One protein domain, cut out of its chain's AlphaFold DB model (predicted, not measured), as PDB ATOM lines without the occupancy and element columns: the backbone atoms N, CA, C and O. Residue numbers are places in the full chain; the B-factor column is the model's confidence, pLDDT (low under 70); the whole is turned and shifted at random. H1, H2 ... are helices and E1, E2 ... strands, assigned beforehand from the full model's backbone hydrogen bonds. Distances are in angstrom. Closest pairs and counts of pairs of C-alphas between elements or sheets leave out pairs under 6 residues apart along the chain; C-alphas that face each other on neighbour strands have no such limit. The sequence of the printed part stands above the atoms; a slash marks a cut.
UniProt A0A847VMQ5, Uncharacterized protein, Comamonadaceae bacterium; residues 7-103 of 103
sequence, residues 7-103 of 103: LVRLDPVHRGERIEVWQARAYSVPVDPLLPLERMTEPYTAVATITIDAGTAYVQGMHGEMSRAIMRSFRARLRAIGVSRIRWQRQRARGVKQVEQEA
ATOM      1  N   LEU A   7      52.004 -45.797 -58.007       93.88
ATOM      2  CA  LEU A   7      52.410 -46.825 -57.040       93.88
ATOM      3  C   LEU A   7      51.465 -46.884 -55.834       93.88
ATOM      4  O   LEU A   7      51.604 -47.753 -54.980       93.88
ATOM      5  N   VAL A   8      50.541 -45.926 -55.732       93.50
ATOM      6  CA  VAL A   8      49.603 -45.797 -54.620       93.50
ATOM      7  C   VAL A   8      48.192 -45.576 -55.135       93.50
ATOM      8  O   VAL A   8      47.936 -44.676 -55.942       93.50
ATOM      9  N   ARG A   9      47.271 -46.350 -54.577       94.06
ATOM     10  CA  ARG A   9      45.829 -46.182 -54.699       94.06
ATOM     11  C   ARG A   9      45.274 -45.629 -53.386       94.06
ATOM     12  O   ARG A   9      45.705 -46.060 -52.319       94.06
ATOM     13  N   LEU A  10      44.338 -44.685 -53.477       93.25
ATOM     14  CA  LEU A  10      43.579 -44.157 -52.342       93.25
ATOM     15  C   LEU A  10      42.099 -44.435 -52.580       93.25
ATOM     16  O   LEU A  10      41.534 -43.927 -53.548       93.25
ATOM     17  N   ASP A  11      41.493 -45.212 -51.692       92.25
ATOM     18  CA  ASP A  11      40.076 -45.551 -51.732       92.25
ATOM     19  C   ASP A  11      39.353 -44.857 -50.571       92.25
ATOM     20  O   ASP A  11      39.787 -44.995 -49.424       92.25
ATOM     21  N   PRO A  12      38.271 -44.102 -50.819       92.38
ATOM     22  CA  PRO A  12      37.474 -43.536 -49.740       92.38
ATOM     23  C   PRO A  12      36.712 -44.657 -49.021       92.38
ATOM     24  O   PRO A  12      36.035 -45.461 -49.655       92.38
ATOM     25  N   VAL A  13      36.808 -44.695 -47.695       92.44
ATOM     26  CA  VAL A  13      36.049 -45.608 -46.823       92.44
ATOM     27  C   VAL A  13      34.856 -44.880 -46.210       92.44
ATOM     28  O   VAL A  13      33.758 -45.421 -46.138       92.44
ATOM     29  N   HIS A  14      35.058 -43.628 -45.796       92.00
ATOM     30  CA  HIS A  14      34.020 -42.756 -45.256       92.00
ATOM     31  C   HIS A  14      34.286 -41.312 -45.683       92.00
ATOM     32  O   HIS A  14      35.421 -40.847 -45.604       92.00
ATOM     33  N   ARG A  15      33.247 -40.595 -46.111       88.44
ATOM     34  CA  ARG A  15      33.319 -39.172 -46.469       88.44
ATOM     35  C   ARG A  15      32.325 -38.389 -45.622       88.44
ATOM     36  O   ARG A  15      31.178 -38.218 -46.025       88.44
ATOM     37  N   GLY A  16      32.751 -37.987 -44.430       86.19
ATOM     38  CA  GLY A  16      31.995 -37.063 -43.591       86.19
ATOM     39  C   GLY A  16      32.237 -35.614 -44.016       86.19
ATOM     40  O   GLY A  16      33.219 -35.318 -44.689       86.19
ATOM     41  N   GLU A  17      31.367 -34.696 -43.589       83.69
ATOM     42  CA  GLU A  17      31.472 -33.260 -43.925       83.69
ATOM     43  C   GLU A  17      32.773 -32.611 -43.428       83.69
ATOM     44  O   GLU A  17      33.264 -31.653 -44.019       83.69
ATOM     45  N   ARG A  18      33.332 -33.137 -42.333       88.19
ATOM     46  CA  ARG A  18      34.557 -32.625 -41.704       88.19
ATOM     47  C   ARG A  18      35.713 -33.621 -41.723       88.19
ATOM     48  O   ARG A  18      36.862 -33.217 -41.861       88.19
ATOM     49  N   ILE A  19      35.404 -34.901 -41.529       91.81
ATOM     50  CA  ILE A  19      36.395 -35.966 -41.385       91.81
ATOM     51  C   ILE A  19      36.177 -36.989 -42.488       91.81
ATOM     52  O   ILE A  19      35.080 -37.528 -42.647       91.81
ATOM     53  N   GLU A  20      37.249 -37.313 -43.199       94.44
ATOM     54  CA  GLU A  20      37.256 -38.372 -44.198       94.44
ATOM     55  C   GLU A  20      38.167 -39.517 -43.763       94.44
ATOM     56  O   GLU A  20      39.239 -39.301 -43.197       94.44
ATOM     57  N   VAL A  21      37.763 -40.748 -44.057       93.81
ATOM     58  CA  VAL A  21      38.576 -41.946 -43.842       93.81
ATOM     59  C   VAL A  21      38.865 -42.573 -45.190       93.81
ATOM     60  O   VAL A  21      37.956 -42.844 -45.974       93.81
ATOM     61  N   TRP A  22      40.140 -42.827 -45.440       94.56
ATOM     62  CA  TRP A  22      40.653 -43.394 -46.674       94.56
ATOM     63  C   TRP A  22      41.517 -44.611 -46.374       94.56
ATOM     64  O   TRP A  22      42.198 -44.681 -45.351       94.56
ATOM     65  N   GLN A  23      41.528 -45.560 -47.300       93.81
ATOM     66  CA  GLN A  23      42.453 -46.678 -47.295       93.81
ATOM     67  C   GLN A  23      43.472 -46.480 -48.413       93.81
ATOM     68  O   GLN A  23      43.117 -46.299 -49.576       93.81
ATOM     69  N   ALA A  24      44.750 -46.517 -48.056       93.88
ATOM     70  CA  ALA A  24      45.843 -46.473 -49.009       93.88
ATOM     71  C   ALA A  24      46.404 -47.866 -49.244       93.88
ATOM     72  O   ALA A  24      46.729 -48.565 -48.287       93.88
ATOM     73  N   ARG A  25      46.573 -48.237 -50.512       94.19
ATOM     74  CA  ARG A  25      47.269 -49.456 -50.936       94.19
ATOM     75  C   ARG A  25      48.476 -49.071 -51.775       94.19
ATOM     76  O   ARG A  25      48.353 -48.266 -52.698       94.19
ATOM     77  N   ALA A  26      49.632 -49.623 -51.435       94.00
ATOM     78  CA  ALA A  26      50.880 -49.413 -52.153       94.00
ATOM     79  C   ALA A  26      51.279 -50.667 -52.929       94.00
ATOM     80  O   ALA A  26      51.135 -51.775 -52.422       94.00
ATOM     81  N   TYR A  27      51.832 -50.478 -54.121       93.50
ATOM     82  CA  TYR A  27      52.207 -51.542 -55.045       93.50
ATOM     83  C   TYR A  27      53.685 -51.415 -55.420       93.50
ATOM     84  O   TYR A  27      54.252 -50.318 -55.427       93.50
ATOM     85  N   SER A  28      54.317 -52.542 -55.749       89.56
ATOM     86  CA  SER A  28      55.705 -52.579 -56.234       89.56
ATOM     87  C   SER A  28      55.842 -52.075 -57.673       89.56
ATOM     88  O   SER A  28      56.909 -51.594 -58.055       89.56
ATOM     89  N   VAL A  29      54.760 -52.145 -58.452       91.12
ATOM     90  CA  VAL A  29      54.668 -51.671 -59.837       91.12
ATOM     91  C   VAL A  29      53.539 -50.646 -59.983       91.12
ATOM     92  O   VAL A  29      52.567 -50.705 -59.230       91.12
ATOM     93  N   PRO A  30      53.638 -49.681 -60.917       92.38
ATOM     94  CA  PRO A  30      52.574 -48.705 -61.122       92.38
ATOM     95  C   PRO A  30      51.280 -49.362 -61.619       92.38
ATOM     96  O   PRO A  30      51.269 -49.999 -62.671       92.38
ATOM     97  N   VAL A  31      50.186 -49.141 -60.896       92.19
ATOM     98  CA  VAL A  31      48.841 -49.653 -61.199       92.19
ATOM     99  C   VAL A  31      47.922 -48.531 -61.665       92.19
ATOM    100  O   VAL A  31      48.205 -47.352 -61.434       92.19
ATOM    101  N   ASP A  32      46.811 -48.879 -62.309       91.00
ATOM    102  CA  ASP A  32      45.728 -47.925 -62.549       91.00
ATOM    103  C   ASP A  32      44.906 -47.733 -61.256       91.00
ATOM    104  O   ASP A  32      44.228 -48.667 -60.818       91.00
ATOM    105  N   PRO A  33      44.938 -46.546 -60.619       85.12
ATOM    106  CA  PRO A  33      44.181 -46.298 -59.397       85.12
ATOM    107  C   PRO A  33      42.665 -46.174 -59.628       85.12
ATOM    108  O   PRO A  33      41.930 -46.049 -58.651       85.12
ATOM    109  N   LEU A  34      42.191 -46.161 -60.880       87.56
ATOM    110  CA  LEU A  34      40.768 -46.091 -61.227       87.56
ATOM    111  C   LEU A  34      40.146 -47.466 -61.492       87.56
ATOM    112  O   LEU A  34      38.922 -47.590 -61.447       87.56
ATOM    113  N   LEU A  35      40.960 -48.501 -61.731       88.88
ATOM    114  CA  LEU A  35      40.477 -49.870 -61.918       88.88
ATOM    115  C   LEU A  35      39.722 -50.322 -60.655       88.88
ATOM    116  O   LEU A  35      40.275 -50.173 -59.573       88.88
ATOM    117  N   PRO A  36      38.491 -50.851 -60.714       87.81
ATOM    118  CA  PRO A  36      37.814 -51.331 -59.509       87.81
ATOM    119  C   PRO A  36      38.659 -52.360 -58.751       87.81
ATOM    120  O   PRO A  36      39.327 -53.192 -59.371       87.81
ATOM    121  N   LEU A  37      38.668 -52.281 -57.419       86.19
ATOM    122  CA  LEU A  37      39.591 -53.050 -56.580       86.19
ATOM    123  C   LEU A  37      39.435 -54.562 -56.791       86.19
ATOM    124  O   LEU A  37      40.427 -55.278 -56.840       86.19
ATOM    125  N   GLU A  38      38.205 -55.036 -56.976       86.69
ATOM    126  CA  GLU A  38      37.865 -56.435 -57.245       86.69
ATOM    127  C   GLU A  38      38.406 -56.963 -58.583       86.69
ATOM    128  O   GLU A  38      38.427 -58.170 -58.810       86.69
ATOM    129  N   ARG A  39      38.851 -56.067 -59.472       88.81
ATOM    130  CA  ARG A  39      39.477 -56.399 -60.759       88.81
ATOM    131  C   ARG A  39      40.998 -56.262 -60.735       88.81
ATOM    132  O   ARG A  39      41.638 -56.581 -61.734       88.81
ATOM    133  N   MET A  40      41.575 -55.767 -59.641       88.88
ATOM    134  CA  MET A  40      43.023 -55.658 -59.489       88.88
ATOM    135  C   MET A  40      43.616 -57.015 -59.119       88.88
ATOM    136  O   MET A  40      43.135 -57.678 -58.201       88.88
ATOM    137  N   THR A  41      44.684 -57.408 -59.805       89.38
ATOM    138  CA  THR A  41      45.396 -58.670 -59.542       89.38
ATOM    139  C   THR A  41      46.794 -58.434 -58.985       89.38
ATOM    140  O   THR A  41      47.393 -59.343 -58.412       89.38
ATOM    141  N   GLU A  42      47.317 -57.212 -59.107       91.19
ATOM    142  CA  GLU A  42      48.623 -56.850 -58.584       91.19
ATOM    143  C   GLU A  42      48.636 -56.905 -57.049       91.19
ATOM    144  O   GLU A  42      47.810 -56.261 -56.391       91.19
ATOM    145  N   PRO A  43      49.597 -57.623 -56.441       89.94
ATOM    146  CA  PRO A  43      49.711 -57.679 -54.994       89.94
ATOM    147  C   PRO A  43      50.164 -56.324 -54.444       89.94
ATOM    148  O   PRO A  43      51.119 -55.714 -54.933       89.94
ATOM    149  N   TYR A  44      49.500 -55.864 -53.385       90.38
ATOM    150  CA  TYR A  44      49.942 -54.687 -52.645       90.38
ATOM    151  C   TYR A  44      51.019 -55.073 -51.624       90.38
ATOM    152  O   TYR A  44      50.944 -56.109 -50.965       90.38
ATOM    153  N   THR A  45      52.032 -54.224 -51.475       90.69
ATOM    154  CA  THR A  45      53.155 -54.422 -50.545       90.69
ATOM    155  C   THR A  45      52.935 -53.733 -49.207       90.69
ATOM    156  O   THR A  45      53.576 -54.083 -48.218       90.69
ATOM    157  N   ALA A  46      52.054 -52.732 -49.170       88.94
ATOM    158  CA  ALA A  46      51.668 -52.071 -47.938       88.94
ATOM    159  C   ALA A  46      50.228 -51.555 -47.992       88.94
ATOM    160  O   ALA A  46      49.711 -51.214 -49.059       88.94
ATOM    161  N   VAL A  47      49.604 -51.462 -46.822       91.81
ATOM    162  CA  VAL A  47      48.279 -50.866 -46.629       91.81
ATOM    163  C   VAL A  47      48.304 -49.934 -45.423       91.81
ATOM    164  O   VAL A  47      48.989 -50.218 -44.443       91.81
ATOM    165  N   ALA A  48      47.586 -48.815 -45.492       91.19
ATOM    166  CA  ALA A  48      47.432 -47.890 -44.373       91.19
ATOM    167  C   ALA A  48      46.016 -47.313 -44.321       91.19
ATOM    168  O   ALA A  48      45.379 -47.120 -45.360       91.19
ATOM    169  N   THR A  49      45.560 -46.989 -43.116       92.19
ATOM    170  CA  THR A  49      44.338 -46.211 -42.896       92.19
ATOM    171  C   THR A  49      44.719 -44.752 -42.703       92.19
ATOM    172  O   THR A  49      45.670 -44.431 -41.990       92.19
ATOM    173  N   ILE A  50      43.991 -43.854 -43.352       94.00
ATOM    174  CA  ILE A  50      44.249 -42.419 -43.307       94.00
ATOM    175  C   ILE A  50      42.978 -41.718 -42.876       94.00
ATOM    176  O   ILE A  50      41.953 -41.833 -43.542       94.00
ATOM    177  N   THR A  51      43.071 -40.948 -41.803       94.62
ATOM    178  CA  THR A  51      42.024 -40.003 -41.420       94.62
ATOM    179  C   THR A  51      42.442 -38.619 -41.889       94.62
ATOM    180  O   THR A  51      43.559 -38.197 -41.605       94.62
ATOM    181  N   ILE A  52      41.581 -37.910 -42.609       94.00
ATOM    182  CA  ILE A  52      41.829 -36.543 -43.067       94.00
ATOM    183  C   ILE A  52      40.882 -35.607 -42.317       94.00
ATOM    184  O   ILE A  52      39.675 -35.822 -42.321       94.00
ATOM    185  N   ASP A  53      41.443 -34.580 -41.680       93.69
ATOM    186  CA  ASP A  53      40.705 -33.492 -41.023       93.69
ATOM    187  C   ASP A  53      41.409 -32.168 -41.332       93.69
ATOM    188  O   ASP A  53      42.633 -32.062 -41.193       93.69
ATOM    189  N   ALA A  54      40.648 -31.178 -41.810       90.12
ATOM    190  CA  ALA A  54      41.136 -29.840 -42.167       90.12
ATOM    191  C   ALA A  54      42.443 -29.840 -43.006       90.12
ATOM    192  O   ALA A  54      43.382 -29.089 -42.734       90.12
ATOM    193  N   GLY A  55      42.540 -30.726 -44.006       91.06
ATOM    194  CA  GLY A  55      43.709 -30.838 -44.892       91.06
ATOM    195  C   GLY A  55      44.939 -31.526 -44.276       91.06
ATOM    196  O   GLY A  55      45.995 -31.572 -44.909       91.06
ATOM    197  N   THR A  56      44.827 -32.080 -43.067       94.19
ATOM    198  CA  THR A  56      45.878 -32.882 -42.425       94.19
ATOM    199  C   THR A  56      45.535 -34.364 -42.507       94.19
ATOM    200  O   THR A  56      44.491 -34.785 -42.018       94.19
ATOM    201  N   ALA A  57      46.426 -35.166 -43.091       94.00
ATOM    202  CA  ALA A  57      46.318 -36.620 -43.131       94.00
ATOM    203  C   ALA A  57      47.014 -37.257 -41.923       94.00
ATOM    204  O   ALA A  57      48.232 -37.170 -41.770       94.00
ATOM    205  N   TYR A  58      46.249 -37.955 -41.096       93.19
ATOM    206  CA  TYR A  58      46.718 -38.784 -39.994       93.19
ATOM    207  C   TYR A  58      46.830 -40.228 -40.476       93.19
ATOM    208  O   TYR A  58      45.823 -40.905 -40.679       93.19
ATOM    209  N   VAL A  59      48.058 -40.699 -40.682       90.38
ATOM    210  CA  VAL A  59      48.321 -42.042 -41.208       90.38
ATOM    211  C   VAL A  59      48.488 -43.016 -40.046       90.38
ATOM    212  O   VAL A  59      49.443 -42.909 -39.268       90.38
ATOM    213  N   GLN A  60      47.557 -43.959 -39.938       83.69
ATOM    214  CA  GLN A  60      47.486 -45.006 -38.923       83.69
ATOM    215  C   GLN A  60      47.618 -46.395 -39.564       83.69
ATOM    216  O   GLN A  60      47.276 -46.599 -40.729       83.69
ATOM    217  N   GLY A  61      48.098 -47.373 -38.789       66.00
ATOM    218  CA  GLY A  61      48.010 -48.787 -39.174       66.00
ATOM    219  C   GLY A  61      48.729 -49.134 -40.479       66.00
ATOM    220  O   GLY A  61      48.197 -49.891 -41.282       66.00
ATOM    221  N   MET A  62      49.915 -48.563 -40.724       76.44
ATOM    222  CA  MET A  62      50.725 -48.971 -41.871       76.44
ATOM    223  C   MET A  62      51.234 -50.401 -41.653       76.44
ATOM    224  O   MET A  62      52.092 -50.632 -40.798       76.44
ATOM    225  N   HIS A  63      50.724 -51.339 -42.443       78.50
ATOM    226  CA  HIS A  63      51.224 -52.707 -42.535       78.50
ATOM    227  C   HIS A  63      52.060 -52.839 -43.807       78.50
ATOM    228  O   HIS A  63      51.581 -52.484 -44.882       78.50
ATOM    229  N   GLY A  64      53.287 -53.346 -43.685       82.00
ATOM    230  CA  GLY A  64      54.248 -53.448 -44.788       82.00
ATOM    231  C   GLY A  64      55.237 -52.281 -44.852       82.00
ATOM    232  O   GLY A  64      55.267 -51.412 -43.978       82.00
ATOM    233  N   GLU A  65      56.071 -52.277 -45.890       80.75
ATOM    234  CA  GLU A  65      57.120 -51.276 -46.093       80.75
ATOM    235  C   GLU A  65      56.864 -50.435 -47.346       80.75
ATOM    236  O   GLU A  65      56.467 -50.938 -48.398       80.75
ATOM    237  N   MET A  66      57.116 -49.129 -47.237       84.06
ATOM    238  CA  MET A  66      57.052 -48.204 -48.364       84.06
ATOM    239  C   MET A  66      58.463 -47.820 -48.799       84.06
ATOM    240  O   MET A  66      59.208 -47.176 -48.059       84.06
ATOM    241  N   SER A  67      58.816 -48.157 -50.039       89.19
ATOM    242  CA  SER A  67      60.036 -47.647 -50.664       89.19
ATOM    243  C   SER A  67      59.976 -46.121 -50.819       89.19
ATOM    244  O   SER A  67      58.910 -45.499 -50.766       89.19
ATOM    245  N   ARG A  68      61.122 -45.480 -51.085       90.25
ATOM    246  CA  ARG A  68      61.165 -44.028 -51.348       90.25
ATOM    247  C   ARG A  68      60.282 -43.613 -52.532       90.25
ATOM    248  O   ARG A  68      59.699 -42.531 -52.501       90.25
ATOM    249  N   ALA A  69      60.172 -44.460 -53.558       91.44
ATOM    250  CA  ALA A  69      59.310 -44.213 -54.711       91.44
ATOM    251  C   ALA A  69      57.825 -44.276 -54.324       91.44
ATOM    252  O   ALA A  69      57.063 -43.370 -54.664       91.44
ATOM    253  N   ILE A  70      57.442 -45.282 -53.529       91.62
ATOM    254  CA  ILE A  70      56.084 -45.414 -52.991       91.62
ATOM    255  C   ILE A  70      55.736 -44.203 -52.121       91.62
ATOM    256  O   ILE A  70      54.696 -43.591 -52.336       91.62
ATOM    257  N   MET A  71      56.620 -43.786 -51.206       91.25
ATOM    258  CA  MET A  71      56.386 -42.602 -50.367       91.25
ATOM    259  C   MET A  71      56.203 -41.319 -51.189       91.25
ATOM    260  O   MET A  71      55.369 -40.482 -50.850       91.25
ATOM    261  N   ARG A  72      56.951 -41.157 -52.288       92.69
ATOM    262  CA  ARG A  72      56.776 -40.019 -53.204       92.69
ATOM    263  C   ARG A  72      55.409 -40.057 -53.887       92.69
ATOM    264  O   ARG A  72      54.729 -39.036 -53.935       92.69
ATOM    265  N   SER A  73      55.001 -41.227 -54.378       92.69
ATOM    266  CA  SER A  73      53.686 -41.432 -54.997       92.69
ATOM    267  C   SER A  73      52.550 -41.204 -53.998       92.69
ATOM    268  O   SER A  73      51.546 -40.583 -54.335       92.69
ATOM    269  N   PHE A  74      52.730 -41.654 -52.756       92.31
ATOM    270  CA  PHE A  74      51.797 -41.467 -51.650       92.31
ATOM    271  C   PHE A  74      51.547 -39.984 -51.370       92.31
ATOM    272  O   PHE A  74      50.407 -39.527 -51.407       92.31
ATOM    273  N   ARG A  75      52.627 -39.218 -51.181       93.06
ATOM    274  CA  ARG A  75      52.592 -37.762 -50.991       93.06
ATOM    275  C   ARG A  75      51.900 -37.044 -52.145       93.06
ATOM    276  O   ARG A  75      50.971 -36.278 -51.923       93.06
ATOM    277  N   ALA A  76      52.291 -37.355 -53.382       92.62
ATOM    278  CA  ALA A  76      51.674 -36.766 -54.569       92.62
ATOM    279  C   ALA A  76      50.162 -37.037 -54.626       92.62
ATOM    280  O   ALA A  76      49.388 -36.147 -54.979       92.62
ATOM    281  N   ARG A  77      49.726 -38.244 -54.243       92.25
ATOM    282  CA  ARG A  77      48.307 -38.604 -54.258       92.25
ATOM    283  C   ARG A  77      47.511 -37.922 -53.150       92.25
ATOM    284  O   ARG A  77      46.401 -37.480 -53.417       92.25
ATOM    285  N   LEU A  78      48.089 -37.781 -51.959       92.94
ATOM    286  CA  LEU A  78      47.491 -37.014 -50.867       92.94
ATOM    287  C   LEU A  78      47.350 -35.527 -51.223       92.94
ATOM    288  O   LEU A  78      46.272 -34.959 -51.065       92.94
ATOM    289  N   ARG A  79      48.388 -34.909 -51.798       93.50
ATOM    290  CA  ARG A  79      48.304 -33.521 -52.285       93.50
ATOM    291  C   ARG A  79      47.215 -33.343 -53.345       93.50
ATOM    292  O   ARG A  79      46.504 -32.345 -53.328       93.50
ATOM    293  N   ALA A  80      47.054 -34.318 -54.243       91.38
ATOM    294  CA  ALA A  80      46.033 -34.276 -55.291       91.38
ATOM    295  C   ALA A  80      44.589 -34.287 -54.750       91.38
ATOM    296  O   ALA A  80      43.683 -33.882 -55.474       91.38
ATOM    297  N   ILE A  81      44.378 -34.724 -53.504       90.31
ATOM    298  CA  ILE A  81      43.082 -34.670 -52.809       90.31
ATOM    299  C   ILE A  81      43.021 -33.549 -51.754       90.31
ATOM    300  O   ILE A  81      42.163 -33.570 -50.883       90.31
ATOM    301  N   GLY A  82      43.924 -32.564 -51.820       91.12
ATOM    302  CA  GLY A  82      43.881 -31.363 -50.977       91.12
ATOM    303  C   GLY A  82      44.584 -31.479 -49.621       91.12
ATOM    304  O   GLY A  82      44.482 -30.567 -48.802       91.12
ATOM    305  N   VAL A  83      45.326 -32.560 -49.364       93.88
ATOM    306  CA  VAL A  83      46.116 -32.693 -48.131       93.88
ATOM    307  C   VAL A  83      47.396 -31.866 -48.223       93.88
ATOM    308  O   VAL A  83      48.175 -32.003 -49.165       93.88
ATOM    309  N   SER A  84      47.646 -31.053 -47.198       93.12
ATOM    310  CA  SER A  84      48.833 -30.197 -47.075       93.12
ATOM    311  C   SER A  84      49.822 -30.678 -46.011       93.12
ATOM    312  O   SER A  84      51.004 -30.339 -46.065       93.12
ATOM    313  N   ARG A  85      49.374 -31.493 -45.047       92.75
ATOM    314  CA  ARG A  85      50.204 -31.989 -43.935       92.75
ATOM    315  C   ARG A  85      50.004 -33.481 -43.713       92.75
ATOM    316  O   ARG A  85      48.878 -33.965 -43.802       92.75
ATOM    317  N   ILE A  86      51.072 -34.203 -43.374       91.88
ATOM    318  CA  ILE A  86      51.016 -35.633 -43.046       91.88
ATOM    319  C   ILE A  86      51.554 -35.858 -41.633       91.88
ATOM    320  O   ILE A  86      52.705 -35.556 -41.319       91.88
ATOM    321  N   ARG A  87      50.733 -36.465 -40.780       90.38
ATOM    322  CA  ARG A  87      51.105 -36.901 -39.434       90.38
ATOM    323  C   ARG A  87      51.096 -38.417 -39.367       90.38
ATOM    324  O   ARG A  87      50.052 -39.059 -39.434       90.38
ATOM    325  N   TRP A  88      52.277 -38.996 -39.204       84.88
ATOM    326  CA  TRP A  88      52.440 -40.432 -39.032       84.88
ATOM    327  C   TRP A  88      52.224 -40.794 -37.569       84.88
ATOM    328  O   TRP A  88      52.973 -40.348 -36.696       84.88
ATOM    329  N   GLN A  89      51.222 -41.623 -37.301       74.50
ATOM    330  CA  GLN A  89      50.987 -42.181 -35.977       74.50
ATOM    331  C   GLN A  89      51.515 -43.611 -35.946       74.50
ATOM    332  O   GLN A  89      50.896 -44.541 -36.459       74.50
ATOM    333  N   ARG A  90      52.692 -43.796 -35.340       63.72
ATOM    334  CA  ARG A  90      53.268 -45.129 -35.156       63.72
ATOM    335  C   ARG A  90      52.949 -45.605 -33.745       63.72
ATOM    336  O   ARG A  90      53.488 -45.062 -32.778       63.72
ATOM    337  N   GLN A  91      52.094 -46.621 -33.626       53.09
ATOM    338  CA  GLN A  91      51.976 -47.360 -32.372       53.09
ATOM    339  C   GLN A  91      53.285 -48.121 -32.133       53.09
ATOM    340  O   GLN A  91      53.775 -48.841 -33.003       53.09
ATOM    341  N   ARG A  92      53.896 -47.910 -30.968       54.78
ATOM    342  CA  ARG A  92      55.004 -48.723 -30.458       54.78
ATOM    343  C   ARG A  92      54.532 -49.447 -29.203       54.78
ATOM    344  O   ARG A  92      53.608 -48.994 -28.539       54.78
ATOM    345  N   ALA A  93      55.254 -50.496 -28.816       48.41
ATOM    346  CA  ALA A  93      54.995 -51.252 -27.587       48.41
ATOM    347  C   ALA A  93      54.972 -50.396 -26.295       48.41
ATOM    348  O   ALA A  93      54.503 -50.862 -25.268       48.41
ATOM    349  N   ARG A  94      55.470 -49.146 -26.331       51.62
ATOM    350  CA  ARG A  94      55.492 -48.200 -25.199       51.62
ATOM    351  C   ARG A  94      54.648 -46.929 -25.416       51.62
ATOM    352  O   ARG A  94      54.880 -45.936 -24.739       51.62
ATOM    353  N   GLY A  95      53.719 -46.921 -26.376       51.97
ATOM    354  CA  GLY A  95      52.842 -45.772 -26.658       51.97
ATOM    355  C   GLY A  95      52.929 -45.243 -28.095       51.97
ATOM    356  O   GLY A  95      53.603 -45.816 -28.955       51.97
ATOM    357  N   VAL A  96      52.216 -44.149 -28.376       54.62
ATOM    358  CA  VAL A  96      52.121 -43.545 -29.719       54.62
ATOM    359  C   VAL A  96      53.227 -42.507 -29.912       54.62
ATOM    360  O   VAL A  96      53.277 -41.519 -29.187       54.62
ATOM    361  N   LYS A  97      54.093 -42.686 -30.922       64.31
ATOM    362  CA  LYS A  97      55.005 -41.623 -31.385       64.31
ATOM    363  C   LYS A  97      54.404 -40.965 -32.623       64.31
ATOM    364  O   LYS A  97      54.187 -41.641 -33.631       64.31
ATOM    365  N   GLN A  98      54.166 -39.659 -32.547       59.53
ATOM    366  CA  GLN A  98      53.758 -38.852 -33.693       59.53
ATOM    367  C   GLN A  98      55.003 -38.310 -34.403       59.53
ATOM    368  O   GLN A  98      55.939 -37.839 -33.756       59.53
ATOM    369  N   VAL A  99      55.036 -38.416 -35.729       71.25
ATOM    370  CA  VAL A  99      56.054 -37.777 -36.571       71.25
ATOM    371  C   VAL A  99      55.326 -36.945 -37.613       71.25
ATOM    372  O   VAL A  99      54.567 -37.483 -38.418       71.25
ATOM    373  N   GLU A 100      55.543 -35.637 -37.581       68.12
ATOM    374  CA  GLU A 100      54.953 -34.688 -38.522       68.12
ATOM    375  C   GLU A 100      55.891 -34.469 -39.711       68.12
ATOM    376  O   GLU A 100      57.108 -34.366 -39.545       68.12
ATOM    377  N   GLN A 101      55.330 -34.468 -40.918       70.94
ATOM    378  CA  GLN A 101      56.035 -34.201 -42.166       70.94
ATOM    379  C   GLN A 101      55.137 -33.371 -43.086       70.94
ATOM    380  O   GLN A 101      53.920 -33.567 -43.134       70.94
ATOM    381  N   GLU A 102      55.741 -32.469 -43.853       63.25
ATOM    382  CA  GLU A 102      55.034 -31.788 -44.936       63.25
ATOM    383  C   GLU A 102      54.627 -32.809 -46.008       63.25
ATOM    384  O   GLU A 102      55.401 -33.719 -46.348       63.25
ATOM    385  N   ALA A 103      53.374 -32.697 -46.469       54.00
ATOM    386  CA  ALA A 103      52.820 -33.566 -47.507       54.00
ATOM    387  C   ALA A 103      53.559 -33.357 -48.812       54.00
ATOM    388  O   ALA A 103      53.976 -32.213 -49.061       54.00
TER     389      ALA A 103
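This is residues 7 to 103 of the 103 residues of an uncharacterized protein of Comamonadaceae bacterium (UniProt A0A847VMQ5). What is the shape of this domain? One twisted sheet of six strands curls round a single helix, H1, which packs in its hollow mostly on E1 and E2; the other face of the sheet has no named helix on it. The E5 and E6 hairpin makes one side of the sheet, and the long link 32 to 43 lies near the opposite end of the domain. What is it made of? The printed part has 97 residues, mostly strand, in the order E1 E2 E3 E4 H1 E5 E6; the mixed sheet runs E1, E2, E3, E4, E5, E6. How large is it? It is compact, with a radius of gyration of the C-alphas of 13.2 A, and spans 36 by 33 by 21 A.

Where do the first strands run? E1, residues 7 to 15, begins at C-alpha 7 (52.410, -46.825, -57.040) and is 23.1 A long. E2, residues 19 to 31, is 27.1 A long and bends by 117 degrees at residue 28. E3, residues 44 to 53, is 25.9 A long, and E4, residues 56 to 64, is 22.3 A long and bends by 61 degrees at residue 61. What follows? H1, residues 68 to 80, is 18.4 A long and begins at C-alpha 68 (61.165, -44.028, -51.348). E5, residues 85 to 92, is 22.0 A long; E6, residues 95 to 102, is 23.1 A long and ends at C-alpha 102 (55.034, -31.788, -44.936).

How do the first four strands pair? E1 to E4 form a meander, each strand the antiparallel neighbour of the one before, joined as hairpins. N 11 and O 23 are 2.9 A apart between E1 and E2, N 22 and O 50 2.8 A between E2 and E3, and N 58 and O 51 2.7 A between E3 and E4, within hydrogen-bond range. How do E5 and E6 join on? E4, H1 and E5 form a strand-helix-strand unit, two parallel neighbour strands with a helix between, its crossover right-handed; N 59 and O 87 are 2.9 A apart. E5 and E6 are an antiparallel hairpin, with N 88 and O 99 2.9 A apart. Where is H1? It is on one face of the sheet, in two layers; its closest C-alphas to E1 are those of Ile 70 and Leu 7, 5.6 A apart. In H1 every O i to N i+4 pair is within hydrogen-bond range.

How far does it reach? The two C-alphas farthest apart, those of Arg 39 and Arg 94, are 39.9 A apart, and the printed part has no cut. Which link is long? E2 to E3, with 12 residues; the other links are tight. Where is confidence low? The mean pLDDT of the printed part is 85.6; residue 61, residues 90 to 98, residue 100 and residues 102 to 103 are under 70.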